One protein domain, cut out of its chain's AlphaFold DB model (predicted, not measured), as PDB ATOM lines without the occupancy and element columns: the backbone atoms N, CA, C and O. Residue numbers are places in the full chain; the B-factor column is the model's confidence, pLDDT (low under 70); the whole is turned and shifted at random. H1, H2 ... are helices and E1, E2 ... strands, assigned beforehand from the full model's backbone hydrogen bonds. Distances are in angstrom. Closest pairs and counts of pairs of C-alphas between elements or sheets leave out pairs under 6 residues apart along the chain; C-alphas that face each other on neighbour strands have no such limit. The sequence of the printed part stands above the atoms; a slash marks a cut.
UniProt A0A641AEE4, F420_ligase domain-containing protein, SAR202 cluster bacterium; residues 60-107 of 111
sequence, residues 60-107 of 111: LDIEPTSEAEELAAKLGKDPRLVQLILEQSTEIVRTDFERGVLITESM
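What this domain is: This is residues 60 to 107 of the 111 residues of the protein "F420_ligase domain-containing protein" of SAR202 cluster bacterium (UniProt A0A641AEE4). Two short helices, H1 and H2, meet at a steep angle and together stand beside a hairpin of two strands, E1 and E2. H2 lies alongside the hairpin, and the last residues of H1 come close to its turn end; residues 60 to 65 lie on the side of the helices away from the hairpin. The printed part has 48 residues, with the named elements in the order H1, H2, E1, E2; the two strands are antiparallel and the class is mixed, helices and strands. It is compact and rounded, with a radius of gyration of the C-alphas of 9.9 A and spans of 26 by 24 by 15 A.

How they stand to each other: H1, residues 66 to 75, and H2, residues 79 to 87, touch, and their closest C-alphas, those of Glu 69 and Pro 79, are 4.9 A apart. They run opposite ways at a steep tilt of 67 degrees, only just short of about perpendicular. In both helices every O i to N i+4 pair is within hydrogen-bond range. E1, residues 89 to 96, and E2, residues 101 to 106, form a hairpin, antiparallel at 159 degrees. N 90 and O 105 at 2.9 A and N 103 and O 94 at 2.8 A are within hydrogen-bond range. E1 bends by 57 degrees at residue 93. H2 and E2 are near each other, with 11 pairs of C-alphas within 10 A. The closest C-alphas of H1 and E2, those of Leu 75 and Val 101, are 6.9 A apart.

Where its parts are: H1 begins with C-alpha 66 at (126.179, 87.321, 252.899) and is 14.2 A long from first to last C-alpha. H2 measures 12.2 A and E1 16.9 A. E2 measures 14.9 A and ends with C-alpha 106 at (107.606, 96.671, 253.286).

The domain as a whole: The C-alphas of Asp 61 and Glu 98, the two farthest apart, are 28.2 A apart. The printed part has no cut, and its three links between named elements are tight. The mean pLDDT of the printed part is 97.5, and no printed residue is under 70.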
ATOM      1  N   LEU A  60     122.190  93.885 237.929       97.06
ATOM      2  CA  LEU A  60     123.645  93.853 237.757       97.06
ATOM      3  C   LEU A  60     124.375  94.893 238.616       97.06
ATOM      4  O   LEU A  60     125.545  94.677 238.919       97.06
ATOM      5  N   ASP A  61     123.681  95.947 239.045       96.88
ATOM      6  CA  ASP A  61     124.240  97.019 239.874       96.88
ATOM      7  C   ASP A  61     124.110  96.743 241.385       96.88
ATOM      8  O   ASP A  61     124.502  97.573 242.203       96.88
ATOM      9  N   ILE A  62     123.537  95.599 241.777       97.94
ATOM     10  CA  ILE A  62     123.300  95.247 243.182       97.94
ATOM     11  C   ILE A  62     124.390  94.293 243.676       97.94
ATOM     12  O   ILE A  62     124.583  93.217 243.107       97.94
ATOM     13  N   GLU A  63     125.051  94.655 244.778       98.00
ATOM     14  CA  GLU A  63     126.005  93.802 245.494       98.00
ATOM     15  C   GLU A  63     125.305  93.096 246.672       98.00
ATOM     16  O   GLU A  63     124.926  93.755 247.643       98.00
ATOM     17  N   PRO A  64     125.090  91.767 246.619       98.38
ATOM     18  CA  PRO A  64     124.434  91.046 247.704       98.38
ATOM     19  C   PRO A  64     125.298  90.964 248.963       98.38
ATOM     20  O   PRO A  64     126.500  90.709 248.903       98.38
ATOM     21  N   THR A  65     124.660  91.094 250.122       98.56
ATOM     22  CA  THR A  65     125.268  90.750 251.412       98.56
ATOM     23  C   THR A  65     125.295  89.234 251.625       98.56
ATOM     24  O   THR A  65     124.506  88.499 251.029       98.56
ATOM     25  N   SER A  66     126.140  88.750 252.545       98.38
ATOM     26  CA  SER A  66     126.179  87.321 252.899       98.38
ATOM     27  C   SER A  66     124.826  86.797 253.398       98.38
ATOM     28  O   SER A  66     124.454  85.667 253.096       98.38
ATOM     29  N   GLU A  67     124.047  87.627 254.102       97.69
ATOM     30  CA  GLU A  67     122.683  87.281 254.516       97.69
ATOM     31  C   GLU A  67     121.764  87.052 253.305       97.69
ATOM     32  O   GLU A  67     121.053  86.044 253.240       97.69
ATOM     33  N   ALA A  68     121.805  87.954 252.318       98.44
ATOM     34  CA  ALA A  68     121.026  87.821 251.093       98.44
ATOM     35  C   ALA A  68     121.439  86.585 250.280       98.44
ATOM     36  O   ALA A  68     120.568  85.887 249.759       98.44
ATOM     37  N   GLU A  69     122.737  86.278 250.202       98.69
ATOM     38  CA  GLU A  69     123.252  85.079 249.529       98.69
ATOM     39  C   GLU A  69     122.748  83.787 250.181       98.69
ATOM     40  O   GLU A  69     122.203  82.913 249.498       98.69
ATOM     41  N   GLU A  70     122.870  83.673 251.506       98.25
ATOM     42  CA  GLU A  70     122.399  82.504 252.254       98.25
ATOM     43  C   GLU A  70     120.888  82.300 252.107       98.25
ATOM     44  O   GLU A  70     120.408  81.171 251.940       98.25
ATOM     45  N   LEU A  71     120.123  83.390 252.172       98.25
ATOM     46  CA  LEU A  71     118.673  83.350 252.051       98.25
ATOM     47  C   LEU A  71     118.238  82.997 250.622       98.25
ATOM     48  O   LEU A  71     117.347  82.165 250.432       98.25
ATOM     49  N   ALA A  72     118.891  83.572 249.613       98.38
ATOM     50  CA  ALA A  72     118.623  83.298 248.207       98.38
ATOM     51  C   ALA A  72     118.914  81.848 247.823       98.38
ATOM     52  O   ALA A  72     118.100  81.236 247.126       98.38
ATOM     53  N   ALA A  73     120.006  81.271 248.338       98.38
ATOM     54  CA  ALA A  73     120.339  79.865 248.131       98.38
ATOM     55  C   ALA A  73     119.226  78.935 248.644       98.38
ATOM     56  O   ALA A  73     118.840  77.993 247.955       98.38
ATOM     57  N   LYS A  74     118.657  79.232 249.822       98.06
ATOM     58  CA  LYS A  74     117.536  78.463 250.390       98.06
ATOM     59  C   LYS A  74     116.227  78.675 249.627       98.06
ATOM     60  O   LYS A  74     115.419  77.758 249.547       98.06
ATOM     61  N   LEU A  75     115.998  79.877 249.093       97.88
ATOM     62  CA  LEU A  75     114.779  80.238 248.356       97.88
ATOM     63  C   LEU A  75     114.822  79.876 246.861       97.88
ATOM     64  O   LEU A  75     113.810  80.044 246.179       97.88
ATOM     65  N   GLY A  76     115.977  79.458 246.332       97.44
ATOM     66  CA  GLY A  76     116.178  79.251 244.897       97.44
ATOM     67  C   GLY A  76     116.011  80.539 244.080       97.44
ATOM     68  O   GLY A  76     115.406  80.515 243.009       97.44
ATOM     69  N   LYS A  77     116.479  81.680 244.607       97.62
ATOM     70  CA  LYS A  77     116.370  83.003 243.967       97.62
ATOM     71  C   LYS A  77     117.733  83.593 243.631       97.62
ATOM     72  O   LYS A  77     118.759  83.135 244.116       97.62
ATOM     73  N   ASP A  78     117.719  84.641 242.812       98.19
ATOM     74  CA  ASP A  78     118.895  85.477 242.594       98.19
ATOM     75  C   ASP A  78     119.237  86.249 243.888       98.19
ATOM     76  O   ASP A  78     118.347  86.916 244.434       98.19
ATOM     77  N   PRO A  79     120.485  86.193 244.388       98.62
ATOM     78  CA  PRO A  79     120.884  86.909 245.600       98.62
ATOM     79  C   PRO A  79     120.735  88.429 245.483       98.62
ATOM     80  O   PRO A  79     120.433  89.086 246.473       98.62
ATOM     81  N   ARG A  80     120.837  88.991 244.274       98.56
ATOM     82  CA  ARG A  80     120.675  90.430 244.001       98.56
ATOM     83  C   ARG A  80     119.222  90.862 244.139       98.56
ATOM     84  O   ARG A  80     118.927  91.927 244.671       98.56
ATOM     85  N   LEU A  81     118.296  89.994 243.731       98.19
ATOM     86  CA  LEU A  81     116.869  90.211 243.959       98.19
ATOM     87  C   LEU A  81     116.535  90.134 245.451       98.19
ATOM     88  O   LEU A  81     115.774  90.960 245.947       98.19
ATOM     89  N   VAL A  82     117.084  89.147 246.163       98.44
ATOM     90  CA  VAL A  82     116.854  89.012 247.608       98.44
ATOM     91  C   VAL A  82     117.423  90.212 248.358       98.44
ATOM     92  O   VAL A  82     116.710  90.767 249.187       98.44
ATOM     93  N   GLN A  83     118.625  90.674 248.011       98.50
ATOM     94  CA  GLN A  83     119.219  91.892 248.562       98.50
ATOM     95  C   GLN A  83     118.273  93.092 248.410       98.50
ATOM     96  O   GLN A  83     117.953  93.739 249.402       98.50
ATOM     97  N   LEU A  84     117.738  93.328 247.207       97.44
ATOM     98  CA  LEU A  84     116.805  94.432 246.968       97.44
ATOM     99  C   LEU A  84     115.501  94.297 247.775       97.44
ATOM    100  O   LEU A  84     114.960  95.293 248.253       97.44
ATOM    101  N   ILE A  85     114.986  93.073 247.948       97.12
ATOM    102  CA  ILE A  85     113.811  92.832 248.799       97.12
ATOM    103  C   ILE A  85     114.129  93.207 250.248       97.12
ATOM    104  O   ILE A  85     113.334  93.912 250.867       97.12
ATOM    105  N   LEU A  86     115.273  92.767 250.781       97.12
ATOM    106  CA  LEU A  86     115.689  93.071 252.154       97.12
ATOM    107  C   LEU A  86     115.887  94.580 252.359       97.12
ATOM    108  O   LEU A  86     115.389  95.125 253.337       97.12
ATOM    109  N   GLU A  87     116.504  95.275 251.401       95.81
ATOM    110  CA  GLU A  87     116.685  96.735 251.434       95.81
ATOM    111  C   GLU A  87     115.378  97.531 251.415       95.81
ATOM    112  O   GLU A  87     115.369  98.696 251.800       95.81
ATOM    113  N   GLN A  88     114.282  96.944 250.934       94.94
ATOM    114  CA  GLN A  88     112.956  97.574 250.887       94.94
ATOM    115  C   GLN A  88     112.001  97.007 251.944       94.94
ATOM    116  O   GLN A  88     110.790  97.252 251.894       94.94
ATOM    117  N   SER A  89     112.533  96.261 252.913       96.38
ATOM    118  CA  SER A  89     111.765  95.613 253.970       96.38
ATOM    119  C   SER A  89     112.230  96.045 255.358       96.38
ATOM    120  O   SER A  89     113.413  96.258 255.591       96.38
ATOM    121  N   THR A  90     111.297  96.157 256.299       96.69
ATOM    122  CA  THR A  90     111.599  96.368 257.725       96.69
ATOM    123  C   THR A  90     111.954  95.058 258.414       96.69
ATOM    124  O   THR A  90     112.883  95.015 259.217       96.69
ATOM    125  N   GLU A  91     111.242  93.980 258.080       96.50
ATOM    126  CA  GLU A  91     111.485  92.644 258.618       96.50
ATOM    127  C   GLU A  91     111.006  91.528 257.680       96.50
ATOM    128  O   GLU A  91     110.130  91.711 256.826       96.50
ATOM    129  N   ILE A  92     111.569  90.331 257.867       97.75
ATOM    130  CA  ILE A  92     111.068  89.101 257.250       97.75
ATOM    131  C   ILE A  92     109.959  88.537 258.136       97.75
ATOM    132  O   ILE A  92     110.211  88.081 259.248       97.75
ATOM    133  N   VAL A  93     108.736  88.497 257.612       98.25
ATOM    134  CA  VAL A  93     107.564  87.974 258.327       98.25
ATOM    135  C   VAL A  93     107.504  86.451 258.230       98.25
ATOM    136  O   VAL A  93     107.175  85.762 259.195       98.25
ATOM    137  N   ARG A  94     107.787  85.899 257.041       97.81
ATOM    138  CA  ARG A  94     107.736  84.452 256.799       97.81
ATOM    139  C   ARG A  94     108.534  84.048 255.566       97.81
ATOM    140  O   ARG A  94     108.526  84.744 254.553       97.81
ATOM    141  N   THR A  95     109.105  82.851 255.612       97.69
ATOM    142  CA  THR A  95     109.651  82.157 254.443       97.69
ATOM    143  C   THR A  95     108.970  80.806 254.226       97.69
ATOM    144  O   THR A  95     108.530  80.143 255.167       97.69
ATOM    145  N   ASP A  96     108.870  80.400 252.964       97.50
ATOM    146  CA  ASP A  96     108.561  79.035 252.539       97.50
ATOM    147  C   ASP A  96     109.630  78.639 251.521       97.50
ATOM    148  O   ASP A  96     109.609  79.079 250.371       97.50
ATOM    149  N   PHE A  97     110.616  77.867 251.976       97.12
ATOM    150  CA  PHE A  97     111.772  77.497 251.162       97.12
ATOM    151  C   PHE A  97     111.427  76.474 250.078       97.12
ATOM    152  O   PHE A  97     112.018  76.515 249.006       97.12
ATOM    153  N   GLU A  98     110.430  75.612 250.304       96.56
ATOM    154  CA  GLU A  98     109.993  74.637 249.297       96.56
ATOM    155  C   GLU A  98     109.346  75.332 248.096       96.56
ATOM    156  O   GLU A  98     109.545  74.926 246.952       96.56
ATOM    157  N   ARG A  99     108.588  76.405 248.349       96.62
ATOM    158  CA  ARG A  99     107.928  77.203 247.302       96.62
ATOM    159  C   ARG A  99     108.733  78.422 246.858       96.62
ATOM    160  O   ARG A  99     108.292  79.142 245.962       96.62
ATOM    161  N   GLY A 100     109.871  78.693 247.496       96.50
ATOM    162  CA  GLY A 100     110.668  79.895 247.268       96.50
ATOM    163  C   GLY A 100     109.890  81.189 247.535       96.50
ATOM    164  O   GLY A 100     110.015  82.146 246.770       96.50
ATOM    165  N   VAL A 101     109.046  81.231 248.569       97.88
ATOM    166  CA  VAL A 101     108.270  82.426 248.947       97.88
ATOM    167  C   VAL A 101     108.962  83.158 250.092       97.88
ATOM    168  O   VAL A 101     109.332  82.555 251.099       97.88
ATOM    169  N   LEU A 102     109.091  84.473 249.937       97.88
ATOM    170  CA  LEU A 102     109.602  85.402 250.939       97.88
ATOM    171  C   LEU A 102     108.530  86.467 251.177       97.88
ATOM    172  O   LEU A 102     108.151  87.174 250.245       97.88
ATOM    173  N   ILE A 103     108.011  86.529 252.401       98.00
ATOM    174  CA  ILE A 103     107.019  87.514 252.833       98.00
ATOM    175  C   ILE A 103     107.714  88.461 253.798       98.00
ATOM    176  O   ILE A 103     108.254  88.024 254.817       98.00
ATOM    177  N   THR A 104     107.670  89.748 253.484       97.81
ATOM    178  CA  THR A 104     108.282  90.805 254.280       97.81
ATOM    179  C   THR A 104     107.266  91.888 254.606       97.81
ATOM    180  O   THR A 104     106.250  92.036 253.922       97.81
ATOM    181  N   GLU A 105     107.533  92.637 255.668       97.44
ATOM    182  CA  GLU A 105     106.885  93.924 255.877       97.44
ATOM    183  C   GLU A 105     107.658  94.972 255.061       97.44
ATOM    184  O   GLU A 105     108.867  95.127 255.222       97.44
ATOM    185  N   SER A 106     106.980  95.646 254.129       94.56
ATOM    186  CA  SER A 106     107.606  96.671 253.286       94.56
ATOM    187  C   SER A 106     107.832  97.962 254.067       94.56
ATOM    188  O   SER A 106     106.983  98.375 254.861       94.56
ATOM    189  N   MET A 107     108.942  98.646 253.787       91.88
ATOM    190  CA  MET A 107     109.193  99.971 254.352       91.88
ATOM    191  C   MET A 107     108.068 100.941 253.986       91.88
ATOM    192  O   MET A 107     107.605 100.997 252.844       91.88
TER     193      MET A 107